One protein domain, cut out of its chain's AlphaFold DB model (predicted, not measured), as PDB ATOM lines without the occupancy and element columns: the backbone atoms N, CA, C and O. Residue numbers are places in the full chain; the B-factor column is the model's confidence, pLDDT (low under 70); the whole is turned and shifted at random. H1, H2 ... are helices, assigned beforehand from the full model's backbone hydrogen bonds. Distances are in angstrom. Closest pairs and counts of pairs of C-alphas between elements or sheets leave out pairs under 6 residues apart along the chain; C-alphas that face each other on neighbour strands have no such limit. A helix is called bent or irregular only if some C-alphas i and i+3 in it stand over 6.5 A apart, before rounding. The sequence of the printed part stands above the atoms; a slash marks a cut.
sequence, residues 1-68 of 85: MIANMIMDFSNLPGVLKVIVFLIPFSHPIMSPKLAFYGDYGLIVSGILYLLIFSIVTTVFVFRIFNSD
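AT A GLANCE: This is residues 1 to 68 of the 85 residues of the protein "ABC-2 type transporter" of Thermotoga naphthophila (UniProt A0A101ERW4). One long helix, H4, sets the length of this model: its first part folds back alongside H3 as a helical hairpin, and its last part sticks out as a free arm, residues 55 to 68, of which 55 to 66 belong to H4. The short helices H1 and H2 complete a small body at the hairpin end, H1 on the side of H3 away from H4, and H2 near the residues where H3 begins. The printed part has 68 residues with four named helices, H1, H2, H3 and H4 in chain order, and no named strand; the class is all helix. The whole is loose, with a radius of gyration of the C-alphas of 14.7 A, and spans 48 by 22 by 19 A.

HOW THE PARTS SIT: Start with H4, residues 40 to 66, the longest helix, and with H3, residues 26 to 36, which comes before it in the chain. The two touch, H4 with residues 40 to 47 alone, and their closest C-alphas are those of His 27 and Gly 46, 5.1 A apart. They form a helical hairpin, running opposite ways at a shallow tilt of 25 degrees. H1, residues 2 to 6, only just touches H3, with 3 pairs of C-alphas within 8 A, the closest being those of Asn 4 and Met 30 at 6.9 A. H2, residues 14 to 22, touches no helix. It is close to H3 but not clearly touching, the closest C-alphas being those of Val 20 and Ser 26 at 6.3 A, and their lines stand about perpendicular at 73 degrees. H2 and H4 are only just apart, their closest C-alphas being 8.4 A from each other; H1 is apart from H2 and from H4. In H1, H2 and H4 every O i to N i+4 pair is within hydrogen-bond range, while in H3 it is 5 of 7.

IN THESE COORDINATES: Find C-alpha 40 at (41.811, -0.956, -44.620); from there H4 runs 38.7 A to C-alpha 66 at (34.860, 36.031, -53.626). H3 begins at C-alpha 26, at (50.947, 10.591, -48.793), and runs 16.5 A to C-alpha 36; it is irregular, but only just, with C-alphas 29 and 32 at 7.0 A. H2 measures 12.6 A from C-alpha 14 to C-alpha 22, and H1 6.5 A from C-alpha 2 to C-alpha 6.

THE WHOLE: Look to Tyr 37 and Asp 68 for the two C-alphas farthest apart, 49.2 A. Without the free stretch, the body has 54 residues and spans 27 by 23 by 19 A. The printed part has no cut; the links H2 to H3 and H3 to H4 are tight, the link H1 to H2 is short, and no link is long. In the B-factor column the mean pLDDT of the printed part is 77.4, and it falls under 70 at residues 1 to 11 and at residue 68.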
ATOM      1  N   MET A   1      56.662  10.609 -53.974       48.78
ATOM      2  CA  MET A   1      56.744   9.377 -54.792       48.78
ATOM      3  C   MET A   1      57.980   8.539 -54.445       48.78
ATOM      4  O   MET A   1      57.800   7.380 -54.114       48.78
ATOM      5  N   ILE A   2      59.192   9.115 -54.390       46.81
ATOM      6  CA  ILE A   2      60.426   8.381 -54.018       46.81
ATOM      7  C   ILE A   2      60.428   7.904 -52.544       46.81
ATOM      8  O   ILE A   2      60.863   6.795 -52.257       46.81
ATOM      9  N   ALA A   3      59.858   8.677 -51.610       52.09
ATOM     10  CA  ALA A   3      59.875   8.329 -50.181       52.09
ATOM     11  C   ALA A   3      59.054   7.071 -49.805       52.09
ATOM     12  O   ALA A   3      59.510   6.288 -48.983       52.09
ATOM     13  N   ASN A   4      57.892   6.825 -50.431       56.09
ATOM     14  CA  ASN A   4      57.003   5.705 -50.052       56.09
ATOM     15  C   ASN A   4      57.449   4.334 -50.593       56.09
ATOM     16  O   ASN A   4      56.988   3.308 -50.094       56.09
ATOM     17  N   MET A   5      58.313   4.305 -51.616       61.00
ATOM     18  CA  MET A   5      58.872   3.057 -52.153       61.00
ATOM     19  C   MET A   5      60.183   2.656 -51.468       61.00
ATOM     20  O   MET A   5      60.488   1.471 -51.418       61.00
ATOM     21  N   ILE A   6      60.935   3.623 -50.926       53.19
ATOM     22  CA  ILE A   6      62.221   3.383 -50.248       53.19
ATOM     23  C   ILE A   6      62.040   3.243 -48.727       53.19
ATOM     24  O   ILE A   6      62.820   2.554 -48.077       53.19
ATOM     25  N   MET A   7      61.007   3.866 -48.150       55.56
ATOM     26  CA  MET A   7      60.790   3.897 -46.707       55.56
ATOM     27  C   MET A   7      59.419   3.310 -46.358       55.56
ATOM     28  O   MET A   7      58.368   3.862 -46.683       55.56
ATOM     29  N   ASP A   8      59.436   2.154 -45.700       62.06
ATOM     30  CA  ASP A   8      58.238   1.520 -45.165       62.06
ATOM     31  C   ASP A   8      57.613   2.410 -44.089       62.06
ATOM     32  O   ASP A   8      58.225   2.636 -43.047       62.06
ATOM     33  N   PHE A   9      56.384   2.895 -44.306       62.12
ATOM     34  CA  PHE A   9      55.644   3.706 -43.324       62.12
ATOM     35  C   PHE A   9      55.543   3.028 -41.948       62.12
ATOM     36  O   PHE A   9      55.511   3.693 -40.915       62.12
ATOM     37  N   SER A  10      55.542   1.694 -41.917       64.25
ATOM     38  CA  SER A  10      55.609   0.878 -40.701       64.25
ATOM     39  C   SER A  10      56.933   1.043 -39.941       64.25
ATOM     40  O   SER A  10      56.902   1.110 -38.713       64.25
ATOM     41  N   ASN A  11      58.052   1.218 -40.648       67.94
ATOM     42  CA  ASN A  11      59.414   1.325 -40.108       67.94
ATOM     43  C   ASN A  11      59.896   2.771 -39.881       67.94
ATOM     44  O   ASN A  11      61.006   2.980 -39.394       67.94
ATOM     45  N   LEU A  12      59.086   3.782 -40.210       70.19
ATOM     46  CA  LEU A  12      59.443   5.176 -39.944       70.19
ATOM     47  C   LEU A  12      59.444   5.498 -38.434       70.19
ATOM     48  O   LEU A  12      58.547   5.060 -37.712       70.19
ATOM     49  N   PRO A  13      60.378   6.334 -37.943       77.88
ATOM     50  CA  PRO A  13      60.292   6.914 -36.605       77.88
ATOM     51  C   PRO A  13      58.969   7.671 -36.424       77.88
ATOM     52  O   PRO A  13      58.513   8.351 -37.346       77.88
ATOM     53  N   GLY A  14      58.357   7.593 -35.237       74.56
ATOM     54  CA  GLY A  14      57.006   8.123 -34.987       74.56
ATOM     55  C   GLY A  14      56.805   9.587 -35.401       74.56
ATOM     56  O   GLY A  14      55.769   9.929 -35.961       74.56
ATOM     57  N   VAL A  15      57.827  10.432 -35.233       77.31
ATOM     58  CA  VAL A  15      57.800  11.846 -35.656       77.31
ATOM     59  C   VAL A  15      57.666  11.987 -37.174       77.31
ATOM     60  O   VAL A  15      56.855  12.770 -37.665       77.31
ATOM     61  N   LEU A  16      58.422  11.196 -37.936       74.31
ATOM     62  CA  LEU A  16      58.359  11.229 -39.393       74.31
ATOM     63  C   LEU A  16      57.047  10.634 -39.914       74.31
ATOM     64  O   LEU A  16      56.536  11.122 -40.919       74.31
ATOM     65  N   LYS A  17      56.456   9.649 -39.218       71.94
ATOM     66  CA  LYS A  17      55.107   9.162 -39.555       71.94
ATOM     67  C   LYS A  17      54.090  10.293 -39.499       71.94
ATOM     68  O   LYS A  17      53.331  10.438 -40.446       71.94
ATOM     69  N   VAL A  18      54.114  11.117 -38.448       76.44
ATOM     70  CA  VAL A  18      53.196  12.261 -38.297       76.44
ATOM     71  C   VAL A  18      53.402  13.290 -39.406       76.44
ATOM     72  O   VAL A  18      52.429  13.726 -40.013       76.44
ATOM     73  N   ILE A  19      54.651  13.636 -39.728       78.00
ATOM     74  CA  ILE A  19      54.964  14.588 -40.809       78.00
ATOM     75  C   ILE A  19      54.460  14.066 -42.159       78.00
ATOM     76  O   ILE A  19      53.836  14.805 -42.918       78.00
ATOM     77  N   VAL A  20      54.692  12.785 -42.453       74.06
ATOM     78  CA  VAL A  20      54.221  12.151 -43.690       74.06
ATOM     79  C   VAL A  20      52.692  12.064 -43.716       74.06
ATOM     80  O   VAL A  20      52.112  12.276 -44.777       74.06
ATOM     81  N   PHE A  21      52.045  11.823 -42.570       73.25
ATOM     82  CA  PHE A  21      50.582  11.806 -42.426       73.25
ATOM     83  C   PHE A  21      49.964  13.191 -42.663       73.25
ATOM     84  O   PHE A  21      48.886  13.304 -43.231       73.25
ATOM     85  N   LEU A  22      50.674  14.258 -42.286       77.69
ATOM     86  CA  LEU A  22      50.248  15.641 -42.511       77.69
ATOM     87  C   LEU A  22      50.216  16.015 -43.999       77.69
ATOM     88  O   LEU A  22      49.463  16.900 -44.406       77.69
ATOM     89  N   ILE A  23      51.022  15.351 -44.830       81.38
ATOM     90  CA  ILE A  23      51.042  15.594 -46.271       81.38
ATOM     91  C   ILE A  23      49.850  14.854 -46.905       81.38
ATOM     92  O   ILE A  23      49.867  13.623 -46.976       81.38
ATOM     93  N   PRO A  24      48.841  15.563 -47.449       74.19
ATOM     94  CA  PRO A  24      47.620  14.938 -47.975       74.19
ATOM     95  C   PRO A  24      47.887  13.924 -49.083       74.19
ATOM     96  O   PRO A  24      47.247  12.878 -49.139       74.19
ATOM     97  N   PHE A  25      48.892  14.168 -49.920       74.69
ATOM     98  CA  PHE A  25      49.248  13.263 -51.010       74.69
ATOM     99  C   PHE A  25      49.918  11.958 -50.555       74.69
ATOM    100  O   PHE A  25      50.042  11.036 -51.359       74.69
ATOM    101  N   SER A  26      50.316  11.819 -49.289       77.50
ATOM    102  CA  SER A  26      50.947  10.591 -48.793       77.50
ATOM    103  C   SER A  26      49.968   9.422 -48.677       77.50
ATOM    104  O   SER A  26      50.325   8.295 -49.024       77.50
ATOM    105  N   HIS A  27      48.731   9.672 -48.239       78.69
ATOM    106  CA  HIS A  27      47.692   8.647 -48.084       78.69
ATOM    107  C   HIS A  27      47.278   7.944 -49.383       78.69
ATOM    108  O   HIS A  27      47.304   6.712 -49.405       78.69
ATOM    109  N   PRO A  28      46.958   8.650 -50.486       78.25
ATOM    110  CA  PRO A  28      46.571   7.991 -51.729       78.25
ATOM    111  C   PRO A  28      47.741   7.227 -52.355       78.25
ATOM    112  O   PRO A  28      47.535   6.165 -52.930       78.25
ATOM    113  N   ILE A  29      48.981   7.702 -52.186       79.62
ATOM    114  CA  ILE A  29      50.175   6.997 -52.679       79.62
ATOM    115  C   ILE A  29      50.418   5.700 -51.889       79.62
ATOM    116  O   ILE A  29      50.918   4.724 -52.444       79.62
ATOM    117  N   MET A  30      50.072   5.666 -50.599       76.12
ATOM    118  CA  MET A  30      50.222   4.478 -49.752       76.12
ATOM    119  C   MET A  30      49.047   3.489 -49.880       76.12
ATOM    120  O   MET A  30      49.213   2.300 -49.609       76.12
ATOM    121  N   SER A  31      47.876   3.952 -50.326       75.94
ATOM    122  CA  SER A  31      46.641   3.162 -50.381       75.94
ATOM    123  C   SER A  31      46.737   1.865 -51.199       75.94
ATOM    124  O   SER A  31      46.251   0.854 -50.695       75.94
ATOM    125  N   PRO A  32      47.352   1.815 -52.402       75.75
ATOM    126  CA  PRO A  32      47.472   0.563 -53.150       75.75
ATOM    127  C   PRO A  32      48.267  -0.480 -52.366       75.75
ATOM    128  O   PRO A  32      47.856  -1.628 -52.266       75.75
ATOM    129  N   LYS A  33      49.367  -0.058 -51.733       74.62
ATOM    130  CA  LYS A  33      50.211  -0.920 -50.902       74.62
ATOM    131  C   LYS A  33      49.440  -1.451 -49.691       74.62
ATOM    132  O   LYS A  33      49.422  -2.654 -49.476       74.62
ATOM    133  N   LEU A  34      48.758  -0.584 -48.942       73.88
ATOM    134  CA  LEU A  34      47.932  -0.984 -47.793       73.88
ATOM    135  C   LEU A  34      46.794  -1.936 -48.180       73.88
ATOM    136  O   LEU A  34      46.505  -2.865 -47.431       73.88
ATOM    137  N   ALA A  35      46.197  -1.745 -49.360       75.62
ATOM    138  CA  ALA A  35      45.151  -2.623 -49.875       75.62
ATOM    139  C   ALA A  35      45.682  -4.037 -50.157       75.62
ATOM    140  O   ALA A  35      44.984  -5.008 -49.879       75.62
ATOM    141  N   PHE A  36      46.928  -4.166 -50.631       77.62
ATOM    142  CA  PHE A  36      47.590  -5.469 -50.777       77.62
ATOM    143  C   PHE A  36      47.909  -6.138 -49.431       77.62
ATOM    144  O   PHE A  36      47.880  -7.362 -49.349       77.62
ATOM    145  N   TYR A  37      48.180  -5.361 -48.376       76.62
ATOM    146  CA  TYR A  37      48.414  -5.875 -47.018       76.62
ATOM    147  C   TYR A  37      47.123  -6.100 -46.204       76.62
ATOM    148  O   TYR A  37      47.199  -6.557 -45.067       76.62
ATOM    149  N   GLY A  38      45.943  -5.803 -46.768       77.69
ATOM    150  CA  GLY A  38      44.643  -5.982 -46.108       77.69
ATOM    151  C   GLY A  38      44.337  -4.973 -44.993       77.69
ATOM    152  O   GLY A  38      43.382  -5.163 -44.240       77.69
ATOM    153  N   ASP A  39      45.118  -3.897 -44.872       74.06
ATOM    154  CA  ASP A  39      44.992  -2.917 -43.791       74.06
ATOM    155  C   ASP A  39      44.125  -1.721 -44.222       74.06
ATOM    156  O   ASP A  39      44.597  -0.650 -44.622       74.06
ATOM    157  N   TYR A  40      42.809  -1.935 -44.182       77.75
ATOM    158  CA  TYR A  40      41.811  -0.956 -44.620       77.75
ATOM    159  C   TYR A  40      41.600   0.199 -43.633       77.75
ATOM    160  O   TYR A  40      41.089   1.247 -44.030       77.75
ATOM    161  N   GLY A  41      42.004   0.049 -42.365       79.81
ATOM    162  CA  GLY A  41      41.825   1.092 -41.350       79.81
ATOM    163  C   GLY A  41      42.575   2.374 -41.716       79.81
ATOM    164  O   GLY A  41      42.005   3.469 -41.712       79.81
ATOM    165  N   LEU A  42      43.832   2.227 -42.141       77.69
ATOM    166  CA  LEU A  42      44.649   3.345 -42.616       77.69
ATOM    167  C   LEU A  42      44.094   3.962 -43.907       77.69
ATOM    168  O   LEU A  42      44.122   5.184 -44.055       77.69
ATOM    169  N   ILE A  43      43.522   3.154 -44.802       80.44
ATOM    170  CA  ILE A  43      42.909   3.634 -46.050       80.44
ATOM    171  C   ILE A  43      41.703   4.531 -45.750       80.44
ATOM    172  O   ILE A  43      41.632   5.651 -46.256       80.44
ATOM    173  N   VAL A  44      40.786   4.083 -44.888       85.75
ATOM    174  CA  VAL A  44      39.591   4.857 -44.509       85.75
ATOM    175  C   VAL A  44      39.981   6.161 -43.815       85.75
ATOM    176  O   VAL A  44      39.436   7.217 -44.141       85.75
ATOM    177  N   SER A  45      40.969   6.121 -42.915       82.75
ATOM    178  CA  SER A  45      41.478   7.332 -42.259       82.75
ATOM    179  C   SER A  45      42.074   8.331 -43.259       82.75
ATOM    180  O   SER A  45      41.835   9.536 -43.156       82.75
ATOM    181  N   GLY A  46      42.771   7.829 -44.284       82.69
ATOM    182  CA  GLY A  46      43.340   8.655 -45.338       82.69
ATOM    183  C   GLY A  46      42.280   9.298 -46.231       82.69
ATOM    184  O   GLY A  46      42.413  10.467 -46.590       82.69
ATOM    185  N   ILE A  47      41.198   8.576 -46.534       85.94
ATOM    186  CA  ILE A  47      40.043   9.111 -47.270       85.94
ATOM    187  C   ILE A  47      39.382  10.243 -46.478       85.94
ATOM    188  O   ILE A  47      39.100  11.304 -47.038       85.94
ATOM    189  N   LEU A  48      39.175  10.052 -45.172       89.00
ATOM    190  CA  LEU A  48      38.571  11.070 -44.315       89.00
ATOM    191  C   LEU A  48      39.439  12.338 -44.240       89.00
ATOM    192  O   LEU A  48      38.917  13.447 -44.364       89.00
ATOM    193  N   TYR A  49      40.761  12.182 -44.114       86.12
ATOM    194  CA  TYR A  49      41.701  13.307 -44.131       86.12
ATOM    195  C   TYR A  49      41.644  14.090 -45.448       86.12
ATOM    196  O   TYR A  49      41.549  15.318 -45.438       86.12
ATOM    197  N   LEU A  50      41.643  13.390 -46.588       87.81
ATOM    198  CA  LEU A  50      41.556  14.011 -47.912       87.81
ATOM    199  C   LEU A  50      40.241  14.768 -48.119       87.81
ATOM    200  O   LEU A  50      40.257  15.856 -48.693       87.81
ATOM    201  N   LEU A  51      39.119  14.224 -47.640       91.69
ATOM    202  CA  LEU A  51      37.822  14.903 -47.700       91.69
ATOM    203  C   LEU A  51      37.850  16.223 -46.928       91.69
ATOM    204  O   LEU A  51      37.464  17.258 -47.472       91.69
ATOM    205  N   ILE A  52      38.359  16.203 -45.694       92.56
ATOM    206  CA  ILE A  52      38.479  17.406 -44.861       92.56
ATOM    207  C   ILE A  52      39.409  18.421 -45.534       92.56
ATOM    208  O   ILE A  52      39.042  19.585 -45.690       92.56
ATOM    209  N   PHE A  53      40.588  17.983 -45.980       90.25
ATOM    210  CA  PHE A  53      41.568  18.848 -46.636       90.25
ATOM    211  C   PHE A  53      41.010  19.502 -47.907       90.25
ATOM    212  O   PHE A  53      41.216  20.697 -48.136       90.25
ATOM    213  N   SER A  54      40.270  18.735 -48.712       91.94
ATOM    214  CA  SER A  54      39.607  19.219 -49.924       91.94
ATOM    215  C   SER A  54      38.594  20.316 -49.597       91.94
ATOM    216  O   SER A  54      38.703  21.423 -50.121       91.94
ATOM    217  N   ILE A  55      37.686  20.067 -48.648       95.50
ATOM    218  CA  ILE A  55      36.678  21.049 -48.222       95.50
ATOM    219  C   ILE A  55      37.348  22.330 -47.715       95.50
ATOM    220  O   ILE A  55      36.981  23.426 -48.140       95.50
ATOM    221  N   VAL A  56      38.352  22.207 -46.843       95.00
ATOM    222  CA  VAL A  56      39.080  23.356 -46.282       95.00
ATOM    223  C   VAL A  56      39.726  24.185 -47.388       95.00
ATOM    224  O   VAL A  56      39.555  25.405 -47.424       95.00
ATOM    225  N   THR A  57      40.424  23.532 -48.316       93.00
ATOM    226  CA  THR A  57      41.120  24.218 -49.409       93.00
ATOM    227  C   THR A  57      40.124  24.883 -50.353       93.00
ATOM    228  O   THR A  57      40.294  26.051 -50.686       93.00
ATOM    229  N   THR A  58      39.043  24.199 -50.731       93.50
ATOM    230  CA  THR A  58      37.994  24.767 -51.584       93.50
ATOM    231  C   THR A  58      37.326  25.975 -50.935       93.50
ATOM    232  O   THR A  58      37.158  26.993 -51.599       93.50
ATOM    233  N   VAL A  59      36.993  25.916 -49.643       94.88
ATOM    234  CA  VAL A  59      36.416  27.060 -48.914       94.88
ATOM    235  C   VAL A  59      37.401  28.226 -48.851       94.88
ATOM    236  O   VAL A  59      37.004  29.378 -49.032       94.88
ATOM    237  N   PHE A  60      38.682  27.946 -48.609       92.75
ATOM    238  CA  PHE A  60      39.726  28.966 -48.565       92.75
ATOM    239  C   PHE A  60      39.894  29.654 -49.923       92.75
ATOM    240  O   PHE A  60      39.883  30.881 -50.014       92.75
ATOM    241  N   VAL A  61      39.957  28.859 -50.988       90.62
ATOM    242  CA  VAL A  61      40.032  29.326 -52.370       90.62
ATOM    243  C   VAL A  61      38.792  30.147 -52.729       90.62
ATOM    244  O   VAL A  61      38.925  31.270 -53.208       90.62
ATOM    245  N   PHE A  62      37.591  29.654 -52.424       91.62
ATOM    246  CA  PHE A  62      36.341  30.375 -52.664       91.62
ATOM    247  C   PHE A  62      36.304  31.720 -51.933       91.62
ATOM    248  O   PHE A  62      35.890  32.721 -52.509       91.62
ATOM    249  N   ARG A  63      36.796  31.782 -50.689       87.31
ATOM    250  CA  ARG A  63      36.927  33.046 -49.947       87.31
ATOM    251  C   ARG A  63      37.896  34.025 -50.601       87.31
ATOM    252  O   ARG A  63      37.609  35.216 -50.609       87.31
ATOM    253  N   ILE A  64      39.018  33.542 -51.130       85.75
ATOM    254  CA  ILE A  64      39.977  34.389 -51.846       85.75
ATOM    255  C   ILE A  64      39.341  34.944 -53.120       85.75
ATOM    256  O   ILE A  64      39.448  36.140 -53.359       85.75
ATOM    257  N   PHE A  65      38.657  34.102 -53.898       82.00
ATOM    258  CA  PHE A  65      38.022  34.501 -55.158       82.00
ATOM    259  C   PHE A  65      36.805  35.406 -54.980       82.00
ATOM    260  O   PHE A  65      36.606  36.308 -55.784       82.00
ATOM    261  N   ASN A  66      35.998  35.173 -53.945       79.88
ATOM    262  CA  ASN A  66      34.860  36.031 -53.626       79.88
ATOM    263  C   ASN A  66      35.301  37.374 -53.027       79.88
ATOM    264  O   ASN A  66      34.510  38.306 -52.935       79.88
ATOM    265  N   SER A  67      36.556  37.472 -52.590       73.06
ATOM    266  CA  SER A  67      37.139  38.764 -52.300       73.06
ATOM    267  C   SER A  67      37.598  39.393 -53.605       73.06
ATOM    268  O   SER A  67      38.348  38.782 -54.371       73.06
ATOM    269  N   ASP A  68      37.229  40.651 -53.826       66.75
ATOM    270  CA  ASP A  68      37.616  41.407 -55.020       66.75
ATOM    271  C   ASP A  68      39.149  41.517 -55.204       66.75
ATOM    272  O   ASP A  68      39.619  42.007 -56.228       66.75
TER     273      ASP A  68